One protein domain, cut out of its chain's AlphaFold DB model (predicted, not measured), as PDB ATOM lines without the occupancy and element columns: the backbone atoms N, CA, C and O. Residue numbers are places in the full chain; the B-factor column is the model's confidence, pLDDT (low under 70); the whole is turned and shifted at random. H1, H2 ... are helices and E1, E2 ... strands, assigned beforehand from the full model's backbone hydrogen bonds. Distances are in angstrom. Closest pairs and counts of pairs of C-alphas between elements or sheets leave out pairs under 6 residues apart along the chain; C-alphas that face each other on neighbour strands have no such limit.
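This is residues 4 to 82 of the 85 residues of an uncharacterized protein of Betaproteobacteria bacterium RIFCSPLOWO2_02_FULL_65_24 (UniProt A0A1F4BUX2). An open zigzag with no shared core: the small hairpin E3 E4 has the first turns of the long helix H2 beside it, and the rest of H2 runs away from it to a turn, after which H3 sticks out free, making an open V with H2. Beyond the hairpin, away from H3, the chain passes through the short H1 to a second, smaller hairpin, E1 E2. The 79 printed residues hold three named helices and four named strands, in the order E1 E2 H1 E3 E4 H2 H3, with two antiparallel sheets of two strands each, E3 - E4 and E1 - E2. The class is mixed, helices and strands, and the whole is extended, with a radius of gyration of the C-alphas of 20.0 A and spans of 54 by 32 by 21 A.

E3 is residues 26 to 29, 10.2 A long, beginning at C-alpha 26 (-38.521, -4.436, 22.369). E4 is residues 34 to 37, 9.9 A long. H2, the longest helix, is residues 39 to 62 and spans 34.8 A from C-alpha 39 (-33.769, -1.028, 24.394) to C-alpha 62 (-23.350, 12.250, -6.066). H3 is residues 67 to 82, 22.4 A long, ending at C-alpha 82 (0.749, 4.881, 10.978). The short elements are E1, residues 5 to 7, E2, residues 10 to 12, and H1, residues 15 to 18.

E3 and E4 form an antiparallel hairpin at 161 degrees; N 28 and O 35 are within hydrogen-bond range at 2.8 A, as are N 26 and O 37 at 2.9 A. The closest C-alphas of E3 and H2 are those of Leu 26 and Pro 39, 6.2 A apart. H2 and H3 follow each other but are apart, and H3 is apart from E3 and E4 too. H1 and E4 are only just apart, the closest C-alphas being 8.4 A from each other. E1 and E2 form the other antiparallel hairpin, at 148 degrees, with N 7 and O 10 at 2.8 A; both strands are apart from E3, E4 and H2. In H2 and H3 every O i to N i+4 pair is within hydrogen-bond range; H1 is too short for such a pair.

The two C-alphas farthest apart, those of Lys 8 and Arg 80, are 59.5 A from each other. Among the residues that stand free are 46 to 54 in H2, and 65 to 82, of which 67 to 82 belong to H3. The printed part has no cut. The link from H1 to E3 is short, with 7 residues between them; the other links are tight. The mean pLDDT of the printed part is 88.8, and one residue, Ile 4, is under 70.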
ATOM      1  N   ILE A   4     -38.113 -25.162  18.564       69.25
ATOM      2  CA  ILE A   4     -38.953 -23.970  18.519       69.25
ATOM      3  C   ILE A   4     -40.417 -24.422  18.541       69.25
ATOM      4  O   ILE A   4     -40.939 -24.937  17.553       69.25
ATOM      5  N   LYS A   5     -41.097 -24.221  19.674       75.44
ATOM      6  CA  LYS A   5     -42.502 -24.616  19.845       75.44
ATOM      7  C   LYS A   5     -43.431 -23.522  19.328       75.44
ATOM      8  O   LYS A   5     -43.631 -22.495  19.978       75.44
ATOM      9  N   VAL A   6     -44.022 -23.763  18.161       78.38
ATOM     10  CA  VAL A   6     -45.087 -22.928  17.592       78.38
ATOM     11  C   VAL A   6     -46.435 -23.427  18.117       78.38
ATOM     12  O   VAL A   6     -46.757 -24.605  17.979       78.38
ATOM     13  N   ARG A   7     -47.222 -22.546  18.739       79.94
ATOM     14  CA  ARG A   7     -48.593 -22.816  19.198       79.94
ATOM     15  C   ARG A   7     -49.602 -21.998  18.393       79.94
ATOM     16  O   ARG A   7     -49.220 -21.067  17.686       79.94
ATOM     17  N   LYS A   8     -50.897 -22.314  18.529       79.06
ATOM     18  CA  LYS A   8     -51.984 -21.550  17.885       79.06
ATOM     19  C   LYS A   8     -51.962 -20.070  18.277       79.06
ATOM     20  O   LYS A   8     -52.316 -19.222  17.468       79.06
ATOM     21  N   GLU A   9     -51.515 -19.769  19.492       78.50
ATOM     22  CA  GLU A   9     -51.470 -18.418  20.051       78.50
ATOM     23  C   GLU A   9     -50.175 -17.668  19.687       78.50
ATOM     24  O   GLU A   9     -50.091 -16.455  19.878       78.50
ATOM     25  N   GLY A  10     -49.161 -18.365  19.158       78.19
ATOM     26  CA  GLY A  10     -47.896 -17.762  18.746       78.19
ATOM     27  C   GLY A  10     -46.660 -18.614  19.031       78.19
ATOM     28  O   GLY A  10     -46.722 -19.821  19.257       78.19
ATOM     29  N   LEU A  11     -45.500 -17.959  18.991       82.88
ATOM     30  CA  LEU A  11     -44.194 -18.571  19.219       82.88
ATOM     31  C   LEU A  11     -43.875 -18.615  20.716       82.88
ATOM     32  O   LEU A  11     -43.788 -17.563  21.351       82.88
ATOM     33  N   LEU A  12     -43.642 -19.805  21.273       83.62
ATOM     34  CA  LEU A  12     -43.118 -19.921  22.630       83.62
ATOM     35  C   LEU A  12     -41.594 -19.766  22.594       83.62
ATOM     36  O   LEU A  12     -40.891 -20.603  22.032       83.62
ATOM     37  N   ILE A  13     -41.092 -18.696  23.206       80.19
ATOM     38  CA  ILE A  13     -39.658 -18.401  23.271       80.19
ATOM     39  C   ILE A  13     -39.143 -18.811  24.651       80.19
ATOM     40  O   ILE A  13     -39.651 -18.288  25.647       80.19
ATOM     41  N   PRO A  14     -38.156 -19.723  24.742       82.62
ATOM     42  CA  PRO A  14     -37.558 -20.096  26.020       82.62
ATOM     43  C   PRO A  14     -37.001 -18.872  26.756       82.62
ATOM     44  O   PRO A  14     -36.302 -18.046  26.166       82.62
ATOM     45  N   SER A  15     -37.269 -18.758  28.059       80.00
ATOM     46  CA  SER A  15     -36.801 -17.626  28.875       80.00
ATOM     47  C   SER A  15     -35.277 -17.507  28.898       80.00
ATOM     48  O   SER A  15     -34.748 -16.397  28.943       80.00
ATOM     49  N   ASP A  16     -34.568 -18.632  28.796       84.31
ATOM     50  CA  ASP A  16     -33.105 -18.670  28.770       84.31
ATOM     51  C   ASP A  16     -32.511 -17.941  27.561       84.31
ATOM     52  O   ASP A  16     -31.433 -17.357  27.661       84.31
ATOM     53  N   TRP A  17     -33.237 -17.879  26.441       83.19
ATOM     54  CA  TRP A  17     -32.802 -17.146  25.247       83.19
ATOM     55  C   TRP A  17     -32.888 -15.627  25.424       83.19
ATOM     56  O   TRP A  17     -32.227 -14.872  24.713       83.19
ATOM     57  N   LEU A  18     -33.696 -15.167  26.380       82.31
ATOM     58  CA  LEU A  18     -33.863 -13.752  26.711       82.31
ATOM     59  C   LEU A  18     -32.962 -13.324  27.879       82.31
ATOM     60  O   LEU A  18     -32.962 -12.153  28.280       82.31
ATOM     61  N   LYS A  19     -32.161 -14.249  28.424       84.19
ATOM     62  CA  LYS A  19     -31.236 -13.960  29.518       84.19
ATOM     63  C   LYS A  19     -30.237 -12.880  29.084       84.19
ATOM     64  O   LYS A  19     -29.588 -12.972  28.047       84.19
ATOM     65  N   GLY A  20     -30.125 -11.820  29.884       82.75
ATOM     66  CA  GLY A  20     -29.227 -10.685  29.615       82.75
ATOM     67  C   GLY A  20     -29.838  -9.526  28.814       82.75
ATOM     68  O   GLY A  20     -29.156  -8.523  28.591       82.75
ATOM     69  N   PHE A  21     -31.114  -9.603  28.420       83.94
ATOM     70  CA  PHE A  21     -31.800  -8.495  27.739       83.94
ATOM     71  C   PHE A  21     -32.283  -7.404  28.710       83.94
ATOM     72  O   PHE A  21     -32.487  -6.259  28.300       83.94
ATOM     73  N   GLY A  22     -32.392  -7.739  29.999       83.94
ATOM     74  CA  GLY A  22     -32.909  -6.863  31.048       83.94
ATOM     75  C   GLY A  22     -34.424  -7.006  31.245       83.94
ATOM     76  O   GLY A  22     -35.051  -7.860  30.624       83.94
ATOM     77  N   PRO A  23     -35.035  -6.170  32.104       85.69
ATOM     78  CA  PRO A  23     -36.444  -6.297  32.495       85.69
ATOM     79  C   PRO A  23     -37.433  -5.900  31.392       85.69
ATOM     80  O   PRO A  23     -38.634  -6.109  31.526       85.69
ATOM     81  N   ARG A  24     -36.949  -5.272  30.315       87.50
ATOM     82  CA  ARG A  24     -37.765  -4.834  29.184       87.50
ATOM     83  C   ARG A  24     -37.108  -5.270  27.890       87.50
ATOM     84  O   ARG A  24     -35.911  -5.064  27.702       87.50
ATOM     85  N   VAL A  25     -37.924  -5.785  26.984       89.38
ATOM     86  CA  VAL A  25     -37.530  -6.124  25.618       89.38
ATOM     87  C   VAL A  25     -38.378  -5.333  24.639       89.38
ATOM     88  O   VAL A  25     -39.533  -5.011  24.916       89.38
ATOM     89  N   LEU A  26     -37.795  -5.001  23.494       91.00
ATOM     90  CA  LEU A  26     -38.521  -4.436  22.369       91.00
ATOM     91  C   LEU A  26     -38.629  -5.487  21.275       91.00
ATOM     92  O   LEU A  26     -37.681  -6.230  21.016       91.00
ATOM     93  N   ILE A  27     -39.795  -5.521  20.639       89.69
ATOM     94  CA  ILE A  27     -40.112  -6.449  19.563       89.69
ATOM     95  C   ILE A  27     -40.288  -5.634  18.285       89.69
ATOM     96  O   ILE A  27     -41.046  -4.664  18.252       89.69
ATOM     97  N   ALA A  28     -39.584  -6.025  17.229       88.94
ATOM     98  CA  ALA A  28     -39.745  -5.479  15.891       88.94
ATOM     99  C   ALA A  28     -40.054  -6.610  14.910       88.94
ATOM    100  O   ALA A  28     -39.329  -7.604  14.848       88.94
ATOM    101  N   ARG A  29     -41.122  -6.446  14.129       89.12
ATOM    102  CA  ARG A  29     -41.558  -7.425  13.132       89.12
ATOM    103  C   ARG A  29     -41.133  -6.984  11.733       89.12
ATOM    104  O   ARG A  29     -41.429  -5.867  11.315       89.12
ATOM    105  N   GLY A  30     -40.429  -7.864  11.033       86.12
ATOM    106  CA  GLY A  30     -40.203  -7.810   9.592       86.12
ATOM    107  C   GLY A  30     -41.131  -8.776   8.853       86.12
ATOM    108  O   GLY A  30     -41.988  -9.410   9.466       86.12
ATOM    109  N   ARG A  31     -40.947  -8.893   7.532       85.25
ATOM    110  CA  ARG A  31     -41.738  -9.799   6.680       85.25
ATOM    111  C   ARG A  31     -41.619 -11.257   7.144       85.25
ATOM    112  O   ARG A  31     -42.636 -11.872   7.436       85.25
ATOM    113  N   ASP A  32     -40.383 -11.722   7.325       87.12
ATOM    114  CA  ASP A  32     -40.065 -13.124   7.651       87.12
ATOM    115  C   ASP A  32     -39.191 -13.259   8.912       87.12
ATOM    116  O   ASP A  32     -38.648 -14.318   9.208       87.12
ATOM    117  N   VAL A  33     -39.012 -12.164   9.659       87.06
ATOM    118  CA  VAL A  33     -38.118 -12.099  10.824       87.06
ATOM    119  C   VAL A  33     -38.810 -11.396  11.985       87.06
ATOM    120  O   VAL A  33     -39.419 -10.340  11.814       87.06
ATOM    121  N   LEU A  34     -38.643 -11.947  13.185       87.12
ATOM    122  CA  LEU A  34     -38.951 -11.288  14.449       87.12
ATOM    123  C   LEU A  34     -37.639 -10.918  15.139       87.12
ATOM    124  O   LEU A  34     -36.813 -11.789  15.398       87.12
ATOM    125  N   ILE A  35     -37.444  -9.636  15.447       89.19
ATOM    126  CA  ILE A  35     -36.285  -9.187  16.214       89.19
ATOM    127  C   ILE A  35     -36.736  -8.836  17.620       89.19
ATOM    128  O   ILE A  35     -37.554  -7.938  17.811       89.19
ATOM    129  N   ILE A  36     -36.150  -9.522  18.589       90.25
ATOM    130  CA  ILE A  36     -36.282  -9.219  20.008       90.25
ATOM    131  C   ILE A  36     -34.941  -8.661  20.443       90.25
ATOM    132  O   ILE A  36     -33.896  -9.206  20.087       90.25
ATOM    133  N   GLU A  37     -34.946  -7.556  21.175       90.75
ATOM    134  CA  GLU A  37     -33.707  -6.903  21.589       90.75
ATOM    135  C   GLU A  37     -33.889  -6.038  22.840       90.75
ATOM    136  O   GLU A  37     -34.988  -5.588  23.169       90.75
ATOM    137  N   ALA A  38     -32.779  -5.758  23.522       91.69
ATOM    138  CA  ALA A  38     -32.744  -4.779  24.602       91.69
ATOM    139  C   ALA A  38     -32.938  -3.343  24.059       91.69
ATOM    140  O   ALA A  38     -32.446  -3.034  22.966       91.69
ATOM    141  N   PRO A  39     -33.521  -2.406  24.837       91.50
ATOM    142  CA  PRO A  39     -33.769  -1.028  24.394       91.50
ATOM    143  C   PRO A  39     -32.541  -0.310  23.813       91.50
ATOM    144  O   PRO A  39     -32.627   0.345  22.774       91.50
ATOM    145  N   ARG A  40     -31.362  -0.504  24.422       90.94
ATOM    146  CA  ARG A  40     -30.089   0.052  23.928       90.94
ATOM    147  C   ARG A  40     -29.724  -0.428  22.518       90.94
ATOM    148  O   ARG A  40     -29.223   0.348  21.708       90.94
ATOM    149  N   ARG A  41     -29.987  -1.704  22.210       90.94
ATOM    150  CA  ARG A  41     -29.718  -2.307  20.895       90.94
ATOM    151  C   ARG A  41     -30.718  -1.796  19.861       90.94
ATOM    152  O   ARG A  41     -30.296  -1.427  18.768       90.94
ATOM    153  N   ALA A  42     -31.988  -1.656  20.243       92.50
ATOM    154  CA  ALA A  42     -33.008  -1.061  19.382       92.50
ATOM    155  C   ALA A  42     -32.652   0.369  18.964       92.50
ATOM    156  O   ALA A  42     -32.738   0.710  17.783       92.50
ATOM    157  N   ALA A  43     -32.213   1.196  19.918       93.06
ATOM    158  CA  ALA A  43     -31.779   2.563  19.649       93.06
ATOM    159  C   ALA A  43     -30.579   2.594  18.687       93.06
ATOM    160  O   ALA A  43     -30.611   3.302  17.681       93.06
ATOM    161  N   ALA A  44     -29.559   1.766  18.939       93.44
ATOM    162  CA  ALA A  44     -28.398   1.649  18.057       93.44
ATOM    163  C   ALA A  44     -28.786   1.209  16.634       93.44
ATOM    164  O   ALA A  44     -28.310   1.789  15.660       93.44
ATOM    165  N   ARG A  45     -29.698   0.234  16.494       93.62
ATOM    166  CA  ARG A  45     -30.184  -0.231  15.187       93.62
ATOM    167  C   ARG A  45     -30.942   0.857  14.430       93.62
ATOM    168  O   ARG A  45     -30.742   0.999  13.226       93.62
ATOM    169  N   ARG A  46     -31.810   1.623  15.106       93.50
ATOM    170  CA  ARG A  46     -32.530   2.755  14.489       93.50
ATOM    171  C   ARG A  46     -31.551   3.805  13.967       93.50
ATOM    172  O   ARG A  46     -31.631   4.172  12.800       93.50
ATOM    173  N   ARG A  47     -30.562   4.166  14.786       96.50
ATOM    174  CA  ARG A  47     -29.514   5.119  14.412       96.50
ATOM    175  C   ARG A  47     -28.701   4.640  13.207       96.50
ATOM    176  O   ARG A  47     -28.483   5.397  12.269       96.50
ATOM    177  N   LEU A  48     -28.324   3.359  13.185       95.56
ATOM    178  CA  LEU A  48     -27.638   2.759  12.037       95.56
ATOM    179  C   LEU A  48     -28.505   2.792  10.771       95.56
ATOM    180  O   LEU A  48     -28.012   3.114   9.694       95.56
ATOM    181  N   LYS A  49     -29.801   2.476  10.885       94.75
ATOM    182  CA  LYS A  49     -30.738   2.528   9.754       94.75
ATOM    183  C   LYS A  49     -30.801   3.934   9.151       94.75
ATOM    184  O   LYS A  49     -30.766   4.058   7.930       94.75
ATOM    185  N   GLU A  50     -30.878   4.964   9.988       96.62
ATOM    186  CA  GLU A  50     -30.878   6.367   9.556       96.62
ATOM    187  C   GLU A  50     -29.578   6.732   8.836       96.62
ATOM    188  O   GLU A  50     -29.623   7.265   7.729       96.62
ATOM    189  N   GLN A  51     -28.425   6.358   9.397       96.25
ATOM    190  CA  GLN A  51     -27.122   6.590   8.766       96.25
ATOM    191  C   GLN A  51     -27.018   5.904   7.400       96.25
ATOM    192  O   GLN A  51     -26.628   6.525   6.415       96.25
ATOM    193  N   VAL A  52     -27.416   4.632   7.304       94.81
ATOM    194  CA  VAL A  52     -27.420   3.894   6.032       94.81
ATOM    195  C   VAL A  52     -28.376   4.536   5.027       94.81
ATOM    196  O   VAL A  52     -28.062   4.600   3.839       94.81
ATOM    197  N   HIS A  53     -29.536   5.021   5.474       95.25
ATOM    198  CA  HIS A  53     -30.480   5.719   4.608       95.25
ATOM    199  C   HIS A  53     -29.877   7.010   4.042       95.25
ATOM    200  O   HIS A  53     -29.923   7.214   2.830       95.25
ATOM    201  N   GLN A  54     -29.248   7.825   4.890       94.38
ATOM    202  CA  GLN A  54     -28.559   9.048   4.476       94.38
ATOM    203  C   GLN A  54     -27.427   8.755   3.487       94.38
ATOM    204  O   GLN A  54     -27.358   9.388   2.438       94.38
ATOM    205  N   LEU A  55     -26.593   7.747   3.765       91.25
ATOM    206  CA  LEU A  55     -25.505   7.338   2.873       91.25
ATOM    207  C   LEU A  55     -26.023   6.875   1.508       91.25
ATOM    208  O   LEU A  55     -25.469   7.248   0.479       91.25
ATOM    209  N   ARG A  56     -27.110   6.096   1.481       90.69
ATOM    210  CA  ARG A  56     -27.755   5.680   0.225       90.69
ATOM    211  C   ARG A  56     -28.348   6.866  -0.530       90.69
ATOM    212  O   ARG A  56     -28.270   6.889  -1.753       90.69
ATOM    213  N   GLY A  57     -28.943   7.822   0.181       92.06
ATOM    214  CA  GLY A  57     -29.442   9.066  -0.400       92.06
ATOM    215  C   GLY A  57     -28.319   9.866  -1.054       92.06
ATOM    216  O   GLY A  57     -28.414  10.197  -2.230       92.06
ATOM    217  N   ALA A  58     -27.217  10.083  -0.333       90.69
ATOM    218  CA  ALA A  58     -26.035  10.758  -0.856       90.69
ATOM    219  C   ALA A  58     -25.467  10.028  -2.081       90.69
ATOM    220  O   ALA A  58     -25.315  10.636  -3.134       90.69
ATOM    221  N   ALA A  59     -25.260   8.712  -1.999       89.94
ATOM    222  CA  ALA A  59     -24.742   7.916  -3.111       89.94
ATOM    223  C   ALA A  59     -25.622   7.979  -4.374       89.94
ATOM    224  O   ALA A  59     -25.108   7.875  -5.483       89.94
ATOM    225  N   ARG A  60     -26.941   8.167  -4.236       89.62
ATOM    226  CA  ARG A  60     -27.830   8.395  -5.388       89.62
ATOM    227  C   ARG A  60     -27.657   9.780  -6.011       89.62
ATOM    228  O   ARG A  60     -27.852   9.906  -7.210       89.62
ATOM    229  N   LEU A  61     -27.332  10.795  -5.210       89.94
ATOM    230  CA  LEU A  61     -27.180  12.179  -5.667       89.94
ATOM    231  C   LEU A  61     -25.809  12.442  -6.298       89.94
ATOM    232  O   LEU A  61     -25.734  13.086  -7.336       89.94
ATOM    233  N   ILE A  62     -24.738  11.957  -5.665       89.62
ATOM    234  CA  ILE A  62     -23.350  12.250  -6.066       89.62
ATOM    235  C   ILE A  62     -22.632  11.062  -6.721       89.62
ATOM    236  O   ILE A  62     -21.486  11.194  -7.135       89.62
ATOM    237  N   GLY A  63     -23.296   9.908  -6.825       88.06
ATOM    238  CA  GLY A  63     -22.685   8.652  -7.255       88.06
ATOM    239  C   GLY A  63     -22.090   7.863  -6.085       88.06
ATOM    240  O   GLY A  63     -21.586   8.419  -5.108       88.06
ATOM    241  N   ALA A  64     -22.182   6.534  -6.162       85.81
ATOM    242  CA  ALA A  64     -21.530   5.652  -5.202       85.81
ATOM    243  C   ALA A  64     -20.046   5.490  -5.575       85.81
ATOM    244  O   ALA A  64     -19.762   5.231  -6.746       85.81
ATOM    245  N   PRO A  65     -19.111   5.577  -4.612       86.44
ATOM    246  CA  PRO A  65     -17.710   5.313  -4.893       86.44
ATOM    247  C   PRO A  65     -17.521   3.848  -5.295       86.44
ATOM    248  O   PRO A  65     -18.134   2.933  -4.737       86.44
ATOM    249  N   SER A  66     -16.635   3.621  -6.252       89.75
ATOM    250  CA  SER A  66     -16.172   2.298  -6.640       89.75
ATOM    251  C   SER A  66     -15.363   1.642  -5.518       89.75
ATOM    252  O   SER A  66     -14.747   2.301  -4.675       89.75
ATOM    253  N   SER A  67     -15.274   0.311  -5.539       89.69
ATOM    254  CA  SER A  67     -14.440  -0.434  -4.588       89.69
ATOM    255  C   SER A  67     -12.973   0.013  -4.616       89.69
ATOM    256  O   SER A  67     -12.309  -0.007  -3.581       89.69
ATOM    257  N   ARG A  68     -12.464   0.441  -5.782       94.31
ATOM    258  CA  ARG A  68     -11.093   0.956  -5.921       94.31
ATOM    259  C   ARG A  68     -10.906   2.272  -5.168       94.31
ATOM    260  O   ARG A  68      -9.923   2.400  -4.444       94.31
ATOM    261  N   GLU A  69     -11.852   3.202  -5.282       91.81
ATOM    262  CA  GLU A  69     -11.820   4.480  -4.554       91.81
ATOM    263  C   GLU A  69     -11.886   4.261  -3.041       91.81
ATOM    264  O   GLU A  69     -11.104   4.848  -2.293       91.81
ATOM    265  N   VAL A  70     -12.737   3.337  -2.583       91.69
ATOM    266  CA  VAL A  70     -12.820   2.979  -1.158       91.69
ATOM    267  C   VAL A  70     -11.497   2.396  -0.651       91.69
ATOM    268  O   VAL A  70     -11.018   2.788   0.411       91.69
ATOM    269  N   VAL A  71     -10.878   1.472  -1.394       94.44
ATOM    270  CA  VAL A  71      -9.592   0.866  -1.002       94.44
ATOM    271  C   VAL A  71      -8.472   1.906  -0.962       94.44
ATOM    272  O   VAL A  71      -7.671   1.893  -0.021       94.44
ATOM    273  N   ALA A  72      -8.421   2.812  -1.941       95.38
ATOM    274  CA  ALA A  72      -7.441   3.892  -1.979       95.38
ATOM    275  C   ALA A  72      -7.563   4.798  -0.742       95.38
ATOM    276  O   ALA A  72      -6.571   5.013  -0.042       95.38
ATOM    277  N   GLU A  73      -8.781   5.231  -0.404       94.62
ATOM    278  CA  GLU A  73      -9.028   6.089   0.759       94.62
ATOM    279  C   GLU A  73      -8.715   5.372   2.082       94.62
ATOM    280  O   GLU A  73      -8.021   5.909   2.949       94.62
ATOM    281  N   VAL A  74      -9.139   4.111   2.237       94.50
ATOM    282  CA  VAL A  74      -8.818   3.309   3.431       94.50
ATOM    283  C   VAL A  74      -7.304   3.160   3.600       94.50
ATOM    284  O   VAL A  74      -6.792   3.253   4.720       94.50
ATOM    285  N   THR A  75      -6.578   2.954   2.501       95.50
ATOM    286  CA  THR A  75      -5.115   2.853   2.510       95.50
ATOM    287  C   THR A  75      -4.481   4.184   2.914       95.50
ATOM    288  O   THR A  75      -3.630   4.204   3.803       95.50
ATOM    289  N   ALA A  76      -4.942   5.303   2.351       94.50
ATOM    290  CA  ALA A  76      -4.470   6.639   2.706       94.50
ATOM    291  C   ALA A  76      -4.676   6.945   4.202       94.50
ATOM    292  O   ALA A  76      -3.741   7.379   4.886       94.50
ATOM    293  N   VAL A  77      -5.857   6.636   4.750       94.38
ATOM    294  CA  VAL A  77      -6.162   6.801   6.181       94.38
ATOM    295  C   VAL A  77      -5.256   5.930   7.054       94.38
ATOM    296  O   VAL A  77      -4.745   6.408   8.073       94.38
ATOM    297  N   ARG A  78      -5.026   4.664   6.675       94.00
ATOM    298  CA  ARG A  78      -4.131   3.752   7.409       94.00
ATOM    299  C   ARG A  78      -2.696   4.272   7.437       94.00
ATOM    300  O   ARG A  78      -2.121   4.365   8.519       94.00
ATOM    301  N   THR A  79      -2.159   4.693   6.294       93.75
ATOM    302  CA  THR A  79      -0.811   5.274   6.192       93.75
ATOM    303  C   THR A  79      -0.686   6.545   7.029       93.75
ATOM    304  O   THR A  79       0.288   6.720   7.759       93.75
ATOM    305  N   ARG A  80      -1.698   7.422   6.997       93.50
ATOM    306  CA  ARG A  80      -1.716   8.654   7.799       93.50
ATOM    307  C   ARG A  80      -1.729   8.374   9.301       93.50
ATOM    308  O   ARG A  80      -1.065   9.084  10.049       93.50
ATOM    309  N   ARG A  81      -2.472   7.355   9.748       89.81
ATOM    310  CA  ARG A  81      -2.487   6.921  11.156       89.81
ATOM    311  C   ARG A  81      -1.159   6.304  11.576       89.81
ATOM    312  O   ARG A  81      -0.697   6.605  12.667       89.81
ATOM    313  N   ALA A  82      -0.553   5.488  10.716       86.69
ATOM    314  CA  ALA A  82       0.749   4.881  10.978       86.69
ATOM    315  C   ALA A  82       1.857   5.934  11.128       86.69
ATOM    316  O   ALA A  82       2.705   5.782  11.989       86.69
TER     317      ALA A  82